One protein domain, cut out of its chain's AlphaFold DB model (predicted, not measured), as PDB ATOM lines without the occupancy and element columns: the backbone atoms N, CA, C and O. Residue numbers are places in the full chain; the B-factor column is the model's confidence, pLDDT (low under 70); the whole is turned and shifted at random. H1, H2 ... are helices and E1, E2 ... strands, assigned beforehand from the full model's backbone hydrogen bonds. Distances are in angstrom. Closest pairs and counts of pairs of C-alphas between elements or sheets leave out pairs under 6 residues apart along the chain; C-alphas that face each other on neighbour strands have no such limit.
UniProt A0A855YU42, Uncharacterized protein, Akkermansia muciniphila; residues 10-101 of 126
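This is residues 10 to 101 of the 126 residues of an uncharacterized protein of Akkermansia muciniphila (UniProt A0A855YU42). A three-stranded sheet and H3 make the middle, with H1 packed on the sheet at one end of the longest axis and H2, off the sheet, at the other. The 92 printed residues hold H1, H2, H3, then antiparallel E1 - E2 - E3, a mixed class. The whole is compact: radius of gyration of the C-alphas 13.8 A, spans 39 by 31 by 24 A.

Find E1 at residues 75 to 81, E2 at 84 to 90 and E3 at 94 to 100, 20.1 A long, ending at C-alpha 100 (111.088, 158.687, 136.501). H1, residues 10 to 25, runs 22.5 A from C-alpha 10 (131.422, 167.054, 159.401); H2 is 44 to 56, H3 63 to 72.

The strands form a meander, each the antiparallel neighbour of the one before: see N 79 and O 86, 2.8 A, and N 87 and O 97, 2.8 A. H1 is on the sheet, its Ala 16 C-alpha 5.5 A from that of Met 90, the closest to E2. H3 only grazes the sheet with residues 66 to 70. H2 is apart from the strands. In H1, H2 and H3 every O i to N i+4 pair is within hydrogen-bond range.

The printed part has no cut. Look at residues 26 to 43 for the long link. Residues 34, 36 to 38 and 57 to 64 have pLDDT under 70.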
ATOM      1  N   GLU A  10     130.456 166.046 159.856       77.94
ATOM      2  CA  GLU A  10     131.422 167.054 159.401       77.94
ATOM      3  C   GLU A  10     132.236 166.549 158.202       77.94
ATOM      4  O   GLU A  10     132.416 167.289 157.236       77.94
ATOM      5  N   ASP A  11     132.624 165.273 158.212       85.25
ATOM      6  CA  ASP A  11     133.424 164.655 157.153       85.25
ATOM      7  C   ASP A  11     132.626 164.519 155.854       85.25
ATOM      8  O   ASP A  11     133.123 164.847 154.777       85.25
ATOM      9  N   LEU A  12     131.361 164.093 155.949       83.25
ATOM     10  CA  LEU A  12     130.464 163.981 154.792       83.25
ATOM     11  C   LEU A  12     130.220 165.337 154.127       83.25
ATOM     12  O   LEU A  12     130.237 165.447 152.901       83.25
ATOM     13  N   ARG A  13     130.015 166.377 154.938       84.50
ATOM     14  CA  ARG A  13     129.808 167.733 154.435       84.50
ATOM     15  C   ARG A  13     131.071 168.278 153.769       84.50
ATOM     16  O   ARG A  13     130.982 168.800 152.665       84.50
ATOM     17  N   LYS A  14     132.238 168.106 154.394       87.31
ATOM     18  CA  LYS A  14     133.517 168.550 153.827       87.31
ATOM     19  C   LYS A  14     133.807 167.870 152.485       87.31
ATOM     20  O   LYS A  14     134.141 168.543 151.517       87.31
ATOM     21  N   ARG A  15     133.593 166.554 152.393       88.00
ATOM     22  CA  ARG A  15     133.730 165.798 151.134       88.00
ATOM     23  C   ARG A  15     132.772 166.298 150.054       88.00
ATOM     24  O   ARG A  15     133.169 166.423 148.898       88.00
ATOM     25  N   ALA A  16     131.522 166.582 150.421       87.94
ATOM     26  CA  ALA A  16     130.535 167.132 149.501       87.94
ATOM     27  C   ALA A  16     130.952 168.514 148.978       87.94
ATOM     28  O   ALA A  16     130.896 168.746 147.775       87.94
ATOM     29  N   GLU A  17     131.436 169.397 149.852       87.88
ATOM     30  CA  GLU A  17     131.927 170.732 149.490       87.88
ATOM     31  C   GLU A  17     133.171 170.662 148.586       87.88
ATOM     32  O   GLU A  17     133.214 171.315 147.545       87.88
ATOM     33  N   GLU A  18     134.153 169.815 148.913       90.00
ATOM     34  CA  GLU A  18     135.345 169.599 148.079       90.00
ATOM     35  C   GLU A  18     134.983 169.053 146.693       90.00
ATOM     36  O   GLU A  18     135.533 169.490 145.678       90.00
ATOM     37  N   LYS A  19     134.051 168.094 146.626       88.12
ATOM     38  CA  LYS A  19     133.621 167.522 145.349       88.12
ATOM     39  C   LYS A  19     132.793 168.515 144.540       88.12
ATOM     40  O   LYS A  19     132.997 168.599 143.332       88.12
ATOM     41  N   ALA A  20     131.933 169.296 145.191       87.00
ATOM     42  CA  ALA A  20     131.205 170.384 144.552       87.00
ATOM     43  C   ALA A  20     132.160 171.419 143.947       87.00
ATOM     44  O   ALA A  20     131.978 171.806 142.800       87.00
ATOM     45  N   ALA A  21     133.208 171.816 144.676       87.50
ATOM     46  CA  ALA A  21     134.205 172.764 144.183       87.50
ATOM     47  C   ALA A  21     134.961 172.229 142.956       87.50
ATOM     48  O   ALA A  21     135.163 172.968 141.995       87.50
ATOM     49  N   LYS A  22     135.327 170.938 142.952       88.75
ATOM     50  CA  LYS A  22     135.954 170.288 141.787       88.75
ATOM     51  C   LYS A  22     135.030 170.284 140.569       88.75
ATOM     52  O   LYS A  22     135.438 170.712 139.500       88.75
ATOM     53  N   LEU A  23     133.778 169.871 140.749       86.31
ATOM     54  CA  LEU A  23     132.783 169.837 139.672       86.31
ATOM     55  C   LEU A  23     132.445 171.244 139.148       86.31
ATOM     56  O   LEU A  23     132.275 171.433 137.948       86.31
ATOM     57  N   ALA A  24     132.397 172.245 140.029       85.50
ATOM     58  CA  ALA A  24     132.216 173.637 139.633       85.50
ATOM     59  C   ALA A  24     133.419 174.163 138.831       85.50
ATOM     60  O   ALA A  24     133.231 174.865 137.840       85.50
ATOM     61  N   ALA A  25     134.646 173.788 139.210       86.00
ATOM     62  CA  ALA A  25     135.856 174.115 138.453       86.00
ATOM     63  C   ALA A  25     135.907 173.413 137.082       86.00
ATOM     64  O   ALA A  25     136.433 173.972 136.126       86.00
ATOM     65  N   GLU A  26     135.314 172.223 136.969       86.44
ATOM     66  CA  GLU A  26     135.097 171.504 135.703       86.44
ATOM     67  C   GLU A  26     133.974 172.125 134.842       86.44
ATOM     68  O   GLU A  26     133.738 171.682 133.719       86.44
ATOM     69  N   GLY A  27     133.294 173.170 135.331       82.50
ATOM     70  CA  GLY A  27     132.253 173.896 134.600       82.50
ATOM     71  C   GLY A  27     130.843 173.320 134.755       82.50
ATOM     72  O   GLY A  27     129.942 173.700 134.009       82.50
ATOM     73  N   MET A  28     130.618 172.411 135.709       82.25
ATOM     74  CA  MET A  28     129.287 171.864 135.971       82.25
ATOM     75  C   MET A  28     128.437 172.854 136.778       82.25
ATOM     76  O   MET A  28     128.784 173.227 137.899       82.25
ATOM     77  N   GLU A  29     127.273 173.233 136.243       79.31
ATOM     78  CA  GLU A  29     126.263 173.967 137.010       79.31
ATOM     79  C   GLU A  29     125.628 173.050 138.059       79.31
ATOM     80  O   GLU A  29     124.793 172.193 137.745       79.31
ATOM     81  N   LEU A  30     126.026 173.250 139.312       81.94
ATOM     82  CA  LEU A  30     125.473 172.560 140.469       81.94
ATOM     83  C   LEU A  30     124.361 173.392 141.110       81.94
ATOM     84  O   LEU A  30     124.535 174.583 141.382       81.94
ATOM     85  N   ARG A  31     123.223 172.756 141.405       83.19
ATOM     86  CA  ARG A  31     122.119 173.342 142.180       83.19
ATOM     87  C   ARG A  31     121.997 172.627 143.526       83.19
ATOM     88  O   ARG A  31     121.116 171.776 143.686       83.19
ATOM     89  N   PRO A  32     122.872 172.950 144.495       81.38
ATOM     90  CA  PRO A  32     122.882 172.270 145.777       81.38
ATOM     91  C   PRO A  32     121.593 172.558 146.546       81.38
ATOM     92  O   PRO A  32     121.141 173.701 146.660       81.38
ATOM     93  N   VAL A  33     121.008 171.507 147.115       78.75
ATOM     94  CA  VAL A  33     119.791 171.618 147.925       78.75
ATOM     95  C   VAL A  33     120.179 171.611 149.389       78.75
ATOM     96  O   VAL A  33     120.538 170.578 149.951       78.75
ATOM     97  N   THR A  34     120.066 172.773 150.027       69.75
ATOM     98  CA  THR A  34     120.251 172.902 151.472       69.75
ATOM     99  C   THR A  34     118.901 172.990 152.165       69.75
ATOM    100  O   THR A  34     118.040 173.808 151.836       69.75
ATOM    101  N   VAL A  35     118.694 172.125 153.155       72.94
ATOM    102  CA  VAL A  35     117.496 172.171 153.990       72.94
ATOM    103  C   VAL A  35     117.854 172.827 155.313       72.94
ATOM    104  O   VAL A  35     118.584 172.261 156.125       72.94
ATOM    105  N   SER A  36     117.280 174.002 155.560       64.62
ATOM    106  CA  SER A  36     117.315 174.623 156.883       64.62
ATOM    107  C   SER A  36     116.178 174.079 157.760       64.62
ATOM    108  O   SER A  36     114.996 174.211 157.431       64.62
ATOM    109  N   GLY A  37     116.538 173.452 158.885       69.06
ATOM    110  CA  GLY A  37     115.609 173.019 159.932       69.06
ATOM    111  C   GLY A  37     115.127 171.561 159.863       69.06
ATOM    112  O   GLY A  37     115.612 170.720 159.102       69.06
ATOM    113  N   ARG A  38     114.154 171.219 160.724       68.81
ATOM    114  CA  ARG A  38     113.643 169.840 160.862       68.81
ATOM    115  C   ARG A  38     112.737 169.419 159.699       68.81
ATOM    116  O   ARG A  38     112.646 168.227 159.409       68.81
ATOM    117  N   THR A  39     112.111 170.363 159.006       72.38
ATOM    118  CA  THR A  39     111.032 170.082 158.051       72.38
ATOM    119  C   THR A  39     111.517 170.188 156.604       72.38
ATOM    120  O   THR A  39     111.851 171.276 156.154       72.38
ATOM    121  N   LEU A  40     111.509 169.070 155.866       74.00
ATOM    122  CA  LEU A  40     111.909 169.035 154.446       74.00
ATOM    123  C   LEU A  40     110.844 169.659 153.529       74.00
ATOM    124  O   LEU A  40     111.172 170.358 152.579       74.00
ATOM    125  N   ALA A  41     109.561 169.456 153.843       80.12
ATOM    126  CA  ALA A  41     108.447 170.001 153.075       80.12
ATOM    127  C   ALA A  41     107.577 170.934 153.924       80.12
ATOM    128  O   ALA A  41     106.981 170.525 154.922       80.12
ATOM    129  N   LYS A  42     107.472 172.203 153.516       80.81
ATOM    130  CA  LYS A  42     106.653 173.202 154.224       80.81
ATOM    131  C   LYS A  42     105.169 173.139 153.839       80.81
ATOM    132  O   LYS A  42     104.313 173.395 154.681       80.81
ATOM    133  N   ARG A  43     104.866 172.771 152.589       85.31
ATOM    134  CA  ARG A  43     103.502 172.726 152.030       85.31
ATOM    135  C   ARG A  43     102.791 171.414 152.363       85.31
ATOM    136  O   ARG A  43     103.448 170.382 152.486       85.31
ATOM    137  N   PHE A  44     101.459 171.464 152.436       85.00
ATOM    138  CA  PHE A  44     100.587 170.315 152.716       85.00
ATOM    139  C   PHE A  44     100.933 169.092 151.854       85.00
ATOM    140  O   PHE A  44     101.339 168.065 152.387       85.00
ATOM    141  N   TRP A  45     100.906 169.245 150.526       83.38
ATOM    142  CA  TRP A  45     101.185 168.150 149.593       83.38
ATOM    143  C   TRP A  45     102.560 167.509 149.786       83.38
ATOM    144  O   TRP A  45     102.691 166.295 149.697       83.38
ATOM    145  N   GLY A  46     103.585 168.300 150.110       84.62
ATOM    146  CA  GLY A  46     104.915 167.746 150.350       84.62
ATOM    147  C   GLY A  46     105.013 166.974 151.671       84.62
ATOM    148  O   GLY A  46     105.764 166.008 151.755       84.62
ATOM    149  N   LYS A  47     104.243 167.360 152.698       83.88
ATOM    150  CA  LYS A  47     104.186 166.625 153.971       83.88
ATOM    151  C   LYS A  47     103.497 165.272 153.800       83.88
ATOM    152  O   LYS A  47     104.060 164.262 154.215       83.88
ATOM    153  N   GLU A  48     102.333 165.250 153.150       86.88
ATOM    154  CA  GLU A  48     101.592 164.006 152.903       86.88
ATOM    155  C   GLU A  48     102.347 163.070 151.960       86.88
ATOM    156  O   GLU A  48     102.385 161.863 152.186       86.88
ATOM    157  N   TRP A  49     103.044 163.613 150.960       81.19
ATOM    158  CA  TRP A  49     103.883 162.796 150.091       81.19
ATOM    159  C   TRP A  49     105.039 162.150 150.864       81.19
ATOM    160  O   TRP A  49     105.239 160.942 150.763       81.19
ATOM    161  N   MET A  50     105.752 162.898 151.713       81.81
ATOM    162  CA  MET A  50     106.783 162.291 152.564       81.81
ATOM    163  C   MET A  50     106.221 161.207 153.488       81.81
ATOM    164  O   MET A  50     106.872 160.183 153.680       81.81
ATOM    165  N   LYS A  51     105.017 161.406 154.035       83.00
ATOM    166  CA  LYS A  51     104.334 160.406 154.864       83.00
ATOM    167  C   LYS A  51     104.003 159.142 154.063       83.00
ATOM    168  O   LYS A  51     104.275 158.046 154.539       83.00
ATOM    169  N   SER A  52     103.481 159.297 152.845       82.81
ATOM    170  CA  SER A  52     103.197 158.178 151.940       82.81
ATOM    171  C   SER A  52     104.465 157.408 151.577       82.81
ATOM    172  O   SER A  52     104.454 156.184 151.617       82.81
ATOM    173  N   LEU A  53     105.566 158.103 151.268       79.50
ATOM    174  CA  LEU A  53     106.846 157.462 150.956       79.50
ATOM    175  C   LEU A  53     107.359 156.648 152.146       79.50
ATOM    176  O   LEU A  53     107.744 155.498 151.970       79.50
ATOM    177  N   SER A  54     107.313 157.212 153.357       78.31
ATOM    178  CA  SER A  54     107.718 156.497 154.573       78.31
ATOM    179  C   SER A  54     106.847 155.276 154.877       78.31
ATOM    180  O   SER A  54     107.346 154.331 155.467       78.31
ATOM    181  N   ALA A  55     105.574 155.273 154.476       80.81
ATOM    182  CA  ALA A  55     104.689 154.120 154.641       80.81
ATOM    183  C   ALA A  55     104.945 153.010 153.605       80.81
ATOM    184  O   ALA A  55     104.734 151.838 153.897       80.81
ATOM    185  N   CYS A  56     105.398 153.371 152.402       72.38
ATOM    186  CA  CYS A  56     105.771 152.412 151.360       72.38
ATOM    187  C   CYS A  56     107.176 151.820 151.560       72.38
ATOM    188  O   CYS A  56     107.536 150.853 150.892       72.38
ATOM    189  N   GLU A  57     107.991 152.397 152.443       69.19
ATOM    190  CA  GLU A  57     109.346 151.928 152.697       69.19
ATOM    191  C   GLU A  57     109.369 150.843 153.779       69.19
ATOM    192  O   GLU A  57     109.220 151.117 154.966       69.19
ATOM    193  N   VAL A  58     109.611 149.601 153.364       64.38
ATOM    194  CA  VAL A  58     109.566 148.434 154.260       64.38
ATOM    195  C   VAL A  58     110.782 148.356 155.200       64.38
ATOM    196  O   VAL A  58     110.660 147.843 156.307       64.38
ATOM    197  N   TYR A  59     111.946 148.893 154.803       62.50
ATOM    198  CA  TYR A  59     113.213 148.681 155.529       62.50
ATOM    199  C   TYR A  59     114.046 149.939 155.817       62.50
ATOM    200  O   TYR A  59     115.186 149.826 156.256       62.50
ATOM    201  N   GLY A  60     113.550 151.150 155.554       62.09
ATOM    202  CA  GLY A  60     114.318 152.377 155.831       62.09
ATOM    203  C   GLY A  60     115.566 152.595 154.955       62.09
ATOM    204  O   GLY A  60     116.245 153.610 155.109       62.09
ATOM    205  N   MET A  61     115.896 151.662 154.052       61.94
ATOM    206  CA  MET A  61     117.183 151.618 153.345       61.94
ATOM    207  C   MET A  61     117.396 152.737 152.315       61.94
ATOM    208  O   MET A  61     118.511 152.895 151.829       61.94
ATOM    209  N   ARG A  62     116.369 153.513 151.946       66.25
ATOM    210  CA  ARG A  62     116.464 154.543 150.895       66.25
ATOM    211  C   ARG A  62     116.069 155.940 151.378       66.25
ATOM    212  O   ARG A  62     116.771 156.904 151.073       66.25
ATOM    213  N   LEU A  63     115.003 156.088 152.166       66.88
ATOM    214  CA  LEU A  63     114.548 157.395 152.653       66.88
ATOM    215  C   LEU A  63     115.345 157.859 153.869       66.88
ATOM    216  O   LEU A  63     115.610 159.058 153.975       66.88
ATOM    217  N   ALA A  64     115.742 156.967 154.785       64.25
ATOM    218  CA  ALA A  64     116.518 157.385 155.953       64.25
ATOM    219  C   ALA A  64     117.913 157.925 155.563       64.25
ATOM    220  O   ALA A  64     118.242 159.037 155.996       64.25
ATOM    221  N   PRO A  65     118.687 157.267 154.673       74.38
ATOM    222  CA  PRO A  65     119.942 157.825 154.166       74.38
ATOM    223  C   PRO A  65     119.730 159.101 153.341       74.38
ATOM    224  O   PRO A  65     120.393 160.109 153.581       74.38
ATOM    225  N   GLY A  66     118.740 159.118 152.438       77.38
ATOM    226  CA  GLY A  66     118.452 160.290 151.601       77.38
ATOM    227  C   GLY A  66     118.115 161.548 152.413       77.38
ATOM    228  O   GLY A  66     118.604 162.641 152.120       77.38
ATOM    229  N   ARG A  67     117.341 161.405 153.498       80.06
ATOM    230  CA  ARG A  67     117.035 162.509 154.427       80.06
ATOM    231  C   ARG A  67     118.280 163.016 155.148       80.06
ATOM    232  O   ARG A  67     118.381 164.218 155.396       80.06
ATOM    233  N   THR A  68     119.192 162.121 155.505       81.44
ATOM    234  CA  THR A  68     120.459 162.460 156.161       81.44
ATOM    235  C   THR A  68     121.346 163.270 155.220       81.44
ATOM    236  O   THR A  68     121.754 164.372 155.580       81.44
ATOM    237  N   TYR A  69     121.533 162.817 153.978       84.44
ATOM    238  CA  TYR A  69     122.326 163.537 152.978       84.44
ATOM    239  C   TYR A  69     121.757 164.921 152.641       84.44
ATOM    240  O   TYR A  69     122.509 165.894 152.586       84.44
ATOM    241  N   LEU A  70     120.431 165.055 152.524       83.06
ATOM    242  CA  LEU A  70     119.773 166.358 152.346       83.06
ATOM    243  C   LEU A  70     120.022 167.319 153.517       83.06
ATOM    244  O   LEU A  70     120.223 168.515 153.315       83.06
ATOM    245  N   ARG A  71     120.017 166.816 154.756       82.88
ATOM    246  CA  ARG A  71     120.296 167.637 155.950       82.88
ATOM    247  C   ARG A  71     121.761 168.019 156.076       82.88
ATOM    248  O   ARG A  71     122.072 169.035 156.694       82.88
ATOM    249  N   TYR A  72     122.654 167.175 155.576       85.19
ATOM    250  CA  TYR A  72     124.094 167.374 155.699       85.19
ATOM    251  C   TYR A  72     124.669 168.206 154.552       85.19
ATOM    252  O   TYR A  72     125.822 168.615 154.637       85.19
ATOM    253  N   GLY A  73     123.854 168.536 153.542       84.19
ATOM    254  CA  GLY A  73     124.295 169.293 152.370       84.19
ATOM    255  C   GLY A  73     125.078 168.434 151.379       84.19
ATOM    256  O   GLY A  73     125.880 168.949 150.613       84.19
ATOM    257  N   CYS A  74     124.855 167.121 151.400       87.12
ATOM    258  CA  CYS A  74     125.547 166.156 150.552       87.12
ATOM    259  C   CYS A  74     124.909 166.004 149.162       87.12
ATOM    260  O   CYS A  74     125.422 165.263 148.330       87.12
ATOM    261  N   VAL A  75     123.781 166.672 148.903       89.25
ATOM    262  CA  VAL A  75     123.141 166.708 147.581       89.25
ATOM    263  C   VAL A  75     123.743 167.862 146.789       89.25
ATOM    264  O   VAL A  75     123.441 169.027 147.059       89.25
ATOM    265  N   LEU A  76     124.616 167.518 145.845       87.81
ATOM    266  CA  LEU A  76     125.404 168.466 145.059       87.81
ATOM    267  C   LEU A  76     124.565 169.122 143.962       87.81
ATOM    268  O   LEU A  76     124.722 170.309 143.693       87.81
ATOM    269  N   ASP A  77     123.666 168.355 143.348       88.44
ATOM    270  CA  ASP A  77     122.790 168.834 142.283       88.44
ATOM    271  C   ASP A  77     121.414 168.175 142.379       88.44
ATOM    272  O   ASP A  77     121.308 166.985 142.687       88.44
ATOM    273  N   LEU A  78     120.364 168.948 142.108       87.50
ATOM    274  CA  LEU A  78     119.003 168.445 141.960       87.50
ATOM    275  C   LEU A  78     118.336 169.125 140.765       87.50
ATOM    276  O   LEU A  78     117.970 170.304 140.809       87.50
ATOM    277  N   LYS A  79     118.125 168.353 139.702       86.06
ATOM    278  CA  LYS A  79     117.439 168.775 138.484       86.06
ATOM    279  C   LYS A  79     116.062 168.138 138.446       86.06
ATOM    280  O   LYS A  79     115.889 166.935 138.612       86.06
ATOM    281  N   THR A  80     115.055 168.974 138.240       84.81
ATOM    282  CA  THR A  80     113.667 168.532 138.118       84.81
ATOM    283  C   THR A  80     113.171 168.917 136.736       84.81
ATOM    284  O   THR A  80     113.208 170.086 136.356       84.81
ATOM    285  N   VAL A  81     112.737 167.921 135.970       84.88
ATOM    286  CA  VAL A  81     112.086 168.091 134.671       84.88
ATOM    287  C   VAL A  81     110.735 167.365 134.696       84.88
ATOM    288  O   VAL A  81     110.513 166.488 135.537       84.88
ATOM    289  N   PRO A  82     109.773 167.715 133.827       82.44
ATOM    290  CA  PRO A  82     108.490 167.022 133.792       82.44
ATOM    291  C   PRO A  82     108.675 165.505 133.622       82.44
ATOM    292  O   PRO A  82     109.270 165.049 132.652       82.44
ATOM    293  N   GLY A  83     108.189 164.724 134.591       82.44
ATOM    294  CA  GLY A  83     108.291 163.260 134.574       82.44
ATOM    295  C   GLY A  83     109.650 162.677 134.982       82.44
ATOM    296  O   GLY A  83     109.771 161.454 135.023       82.44
ATOM    297  N   ARG A  84     110.664 163.490 135.319       82.81
ATOM    298  CA  ARG A  84     111.977 162.992 135.761       82.81
ATOM    299  C   ARG A  84     112.657 163.914 136.777       82.81
ATOM    300  O   ARG A  84     112.675 165.131 136.635       82.81
ATOM    301  N   ILE A  85     113.238 163.315 137.806       85.62
ATOM    302  CA  ILE A  85     114.047 164.000 138.813       85.62
ATOM    303  C   ILE A  85     115.421 163.344 138.815       85.62
ATOM    304  O   ILE A  85     115.517 162.144 139.058       85.62
ATOM    305  N   ASP A  86     116.454 164.138 138.568       86.88
ATOM    306  CA  ASP A  86     117.851 163.724 138.632       86.88
ATOM    307  C   ASP A  86     118.514 164.385 139.838       86.88
ATOM    308  O   ASP A  86     118.373 165.591 140.054       86.88
ATOM    309  N   ALA A  87     119.237 163.606 140.633       88.38
ATOM    310  CA  ALA A  87     119.993 164.098 141.772       88.38
ATOM    311  C   ALA A  87     121.414 163.540 141.761       88.38
ATOM    312  O   ALA A  87     121.615 162.350 141.523       88.38
ATOM    313  N   LEU A  88     122.382 164.390 142.090       89.19
ATOM    314  CA  LEU A  88     123.769 164.008 142.321       89.19
ATOM    315  C   LEU A  88     124.061 164.106 143.816       89.19
ATOM    316  O   LEU A  88     123.918 165.178 144.412       89.19
ATOM    317  N   VAL A  89     124.459 162.995 144.432       88.69
ATOM    318  CA  VAL A  89     124.659 162.909 145.882       88.69
ATOM    319  C   VAL A  89     126.060 162.398 146.194       88.69
ATOM    320  O   VAL A  89     126.534 161.434 145.599       88.69
ATOM    321  N   MET A  90     126.719 163.048 147.152       87.00
ATOM    322  CA  MET A  90     128.013 162.642 147.686       87.00
ATOM    323  C   MET A  90     127.833 161.974 149.051       87.00
ATOM    324  O   MET A  90     127.737 162.650 150.074       87.00
ATOM    325  N   GLY A  91     127.762 160.644 149.058       82.06
ATOM    326  CA  GLY A  91     127.781 159.841 150.279       82.06
ATOM    327  C   GLY A  91     129.198 159.386 150.616       82.06
ATOM    328  O   GLY A  91     130.146 160.172 150.600       82.06
ATOM    329  N   GLU A  92     129.353 158.095 150.893       80.44
ATOM    330  CA  GLU A  92     130.674 157.458 150.887       80.44
ATOM    331  C   GLU A  92     131.320 157.543 149.495       80.44
ATOM    332  O   GLU A  92     132.493 157.896 149.357       80.44
ATOM    333  N   HIS A  93     130.499 157.343 148.465       82.88
ATOM    334  CA  HIS A  93     130.845 157.529 147.064       82.88
ATOM    335  C   HIS A  93     129.919 158.559 146.409       82.88
ATOM    336  O   HIS A  93     128.841 158.871 146.927       82.88
ATOM    337  N   LEU A  94     130.343 159.085 145.260       85.25
ATOM    338  CA  LEU A  94     129.496 159.904 144.401       85.25
ATOM    339  C   LEU A  94     128.537 158.987 143.639       85.25
ATOM    340  O   LEU A  94     128.988 158.045 142.990       85.25
ATOM    341  N   TYR A  95     127.239 159.267 143.697       86.56
ATOM    342  CA  TYR A  95     126.240 158.500 142.959       86.56
ATOM    343  C   TYR A  95     125.122 159.389 142.413       86.56
ATOM    344  O   TYR A  95     124.810 160.455 142.950       86.56
ATOM    345  N   GLU A  96     124.512 158.911 141.332       85.62
ATOM    346  CA  GLU A  96     123.392 159.555 140.658       85.62
ATOM    347  C   GLU A  96     122.087 158.831 140.980       85.62
ATOM    348  O   GLU A  96     122.016 157.601 141.011       85.62
ATOM    349  N   VAL A  97     121.034 159.605 141.217       84.62
ATOM    350  CA  VAL A  97     119.683 159.102 141.448       84.62
ATOM    351  C   VAL A  97     118.778 159.672 140.371       84.62
ATOM    352  O   VAL A  97     118.591 160.882 140.297       84.62
ATOM    353  N   CYS A  98     118.180 158.793 139.571       83.31
ATOM    354  CA  CYS A  98     117.170 159.151 138.583       83.31
ATOM    355  C   CYS A  98     115.823 158.556 139.004       83.31
ATOM    356  O   CYS A  98     115.681 157.342 139.147       83.31
ATOM    357  N   ILE A  99     114.826 159.415 139.197       82.75
ATOM    358  CA  ILE A  99     113.442 159.031 139.481       82.75
ATOM    359  C   ILE A  99     112.604 159.422 138.276       82.75
ATOM    360  O   ILE A  99     112.475 160.606 137.971       82.75
ATOM    361  N   GLN A 100     112.000 158.442 137.612       79.81
ATOM    362  CA  GLN A 100     111.088 158.687 136.501       79.81
ATOM    363  C   GLN A 100     109.649 158.490 136.964       79.81
ATOM    364  O   GLN A 100     109.244 157.402 137.366       79.81
ATOM    365  N   ALA A 101     108.863 159.556 136.891       74.94
ATOM    366  CA  ALA A 101     107.425 159.488 137.060       74.94
ATOM    367  C   ALA A 101     106.806 159.299 135.676       74.94
ATOM    368  O   ALA A 101     106.596 160.262 134.935       74.94
TER     369      ALA A 101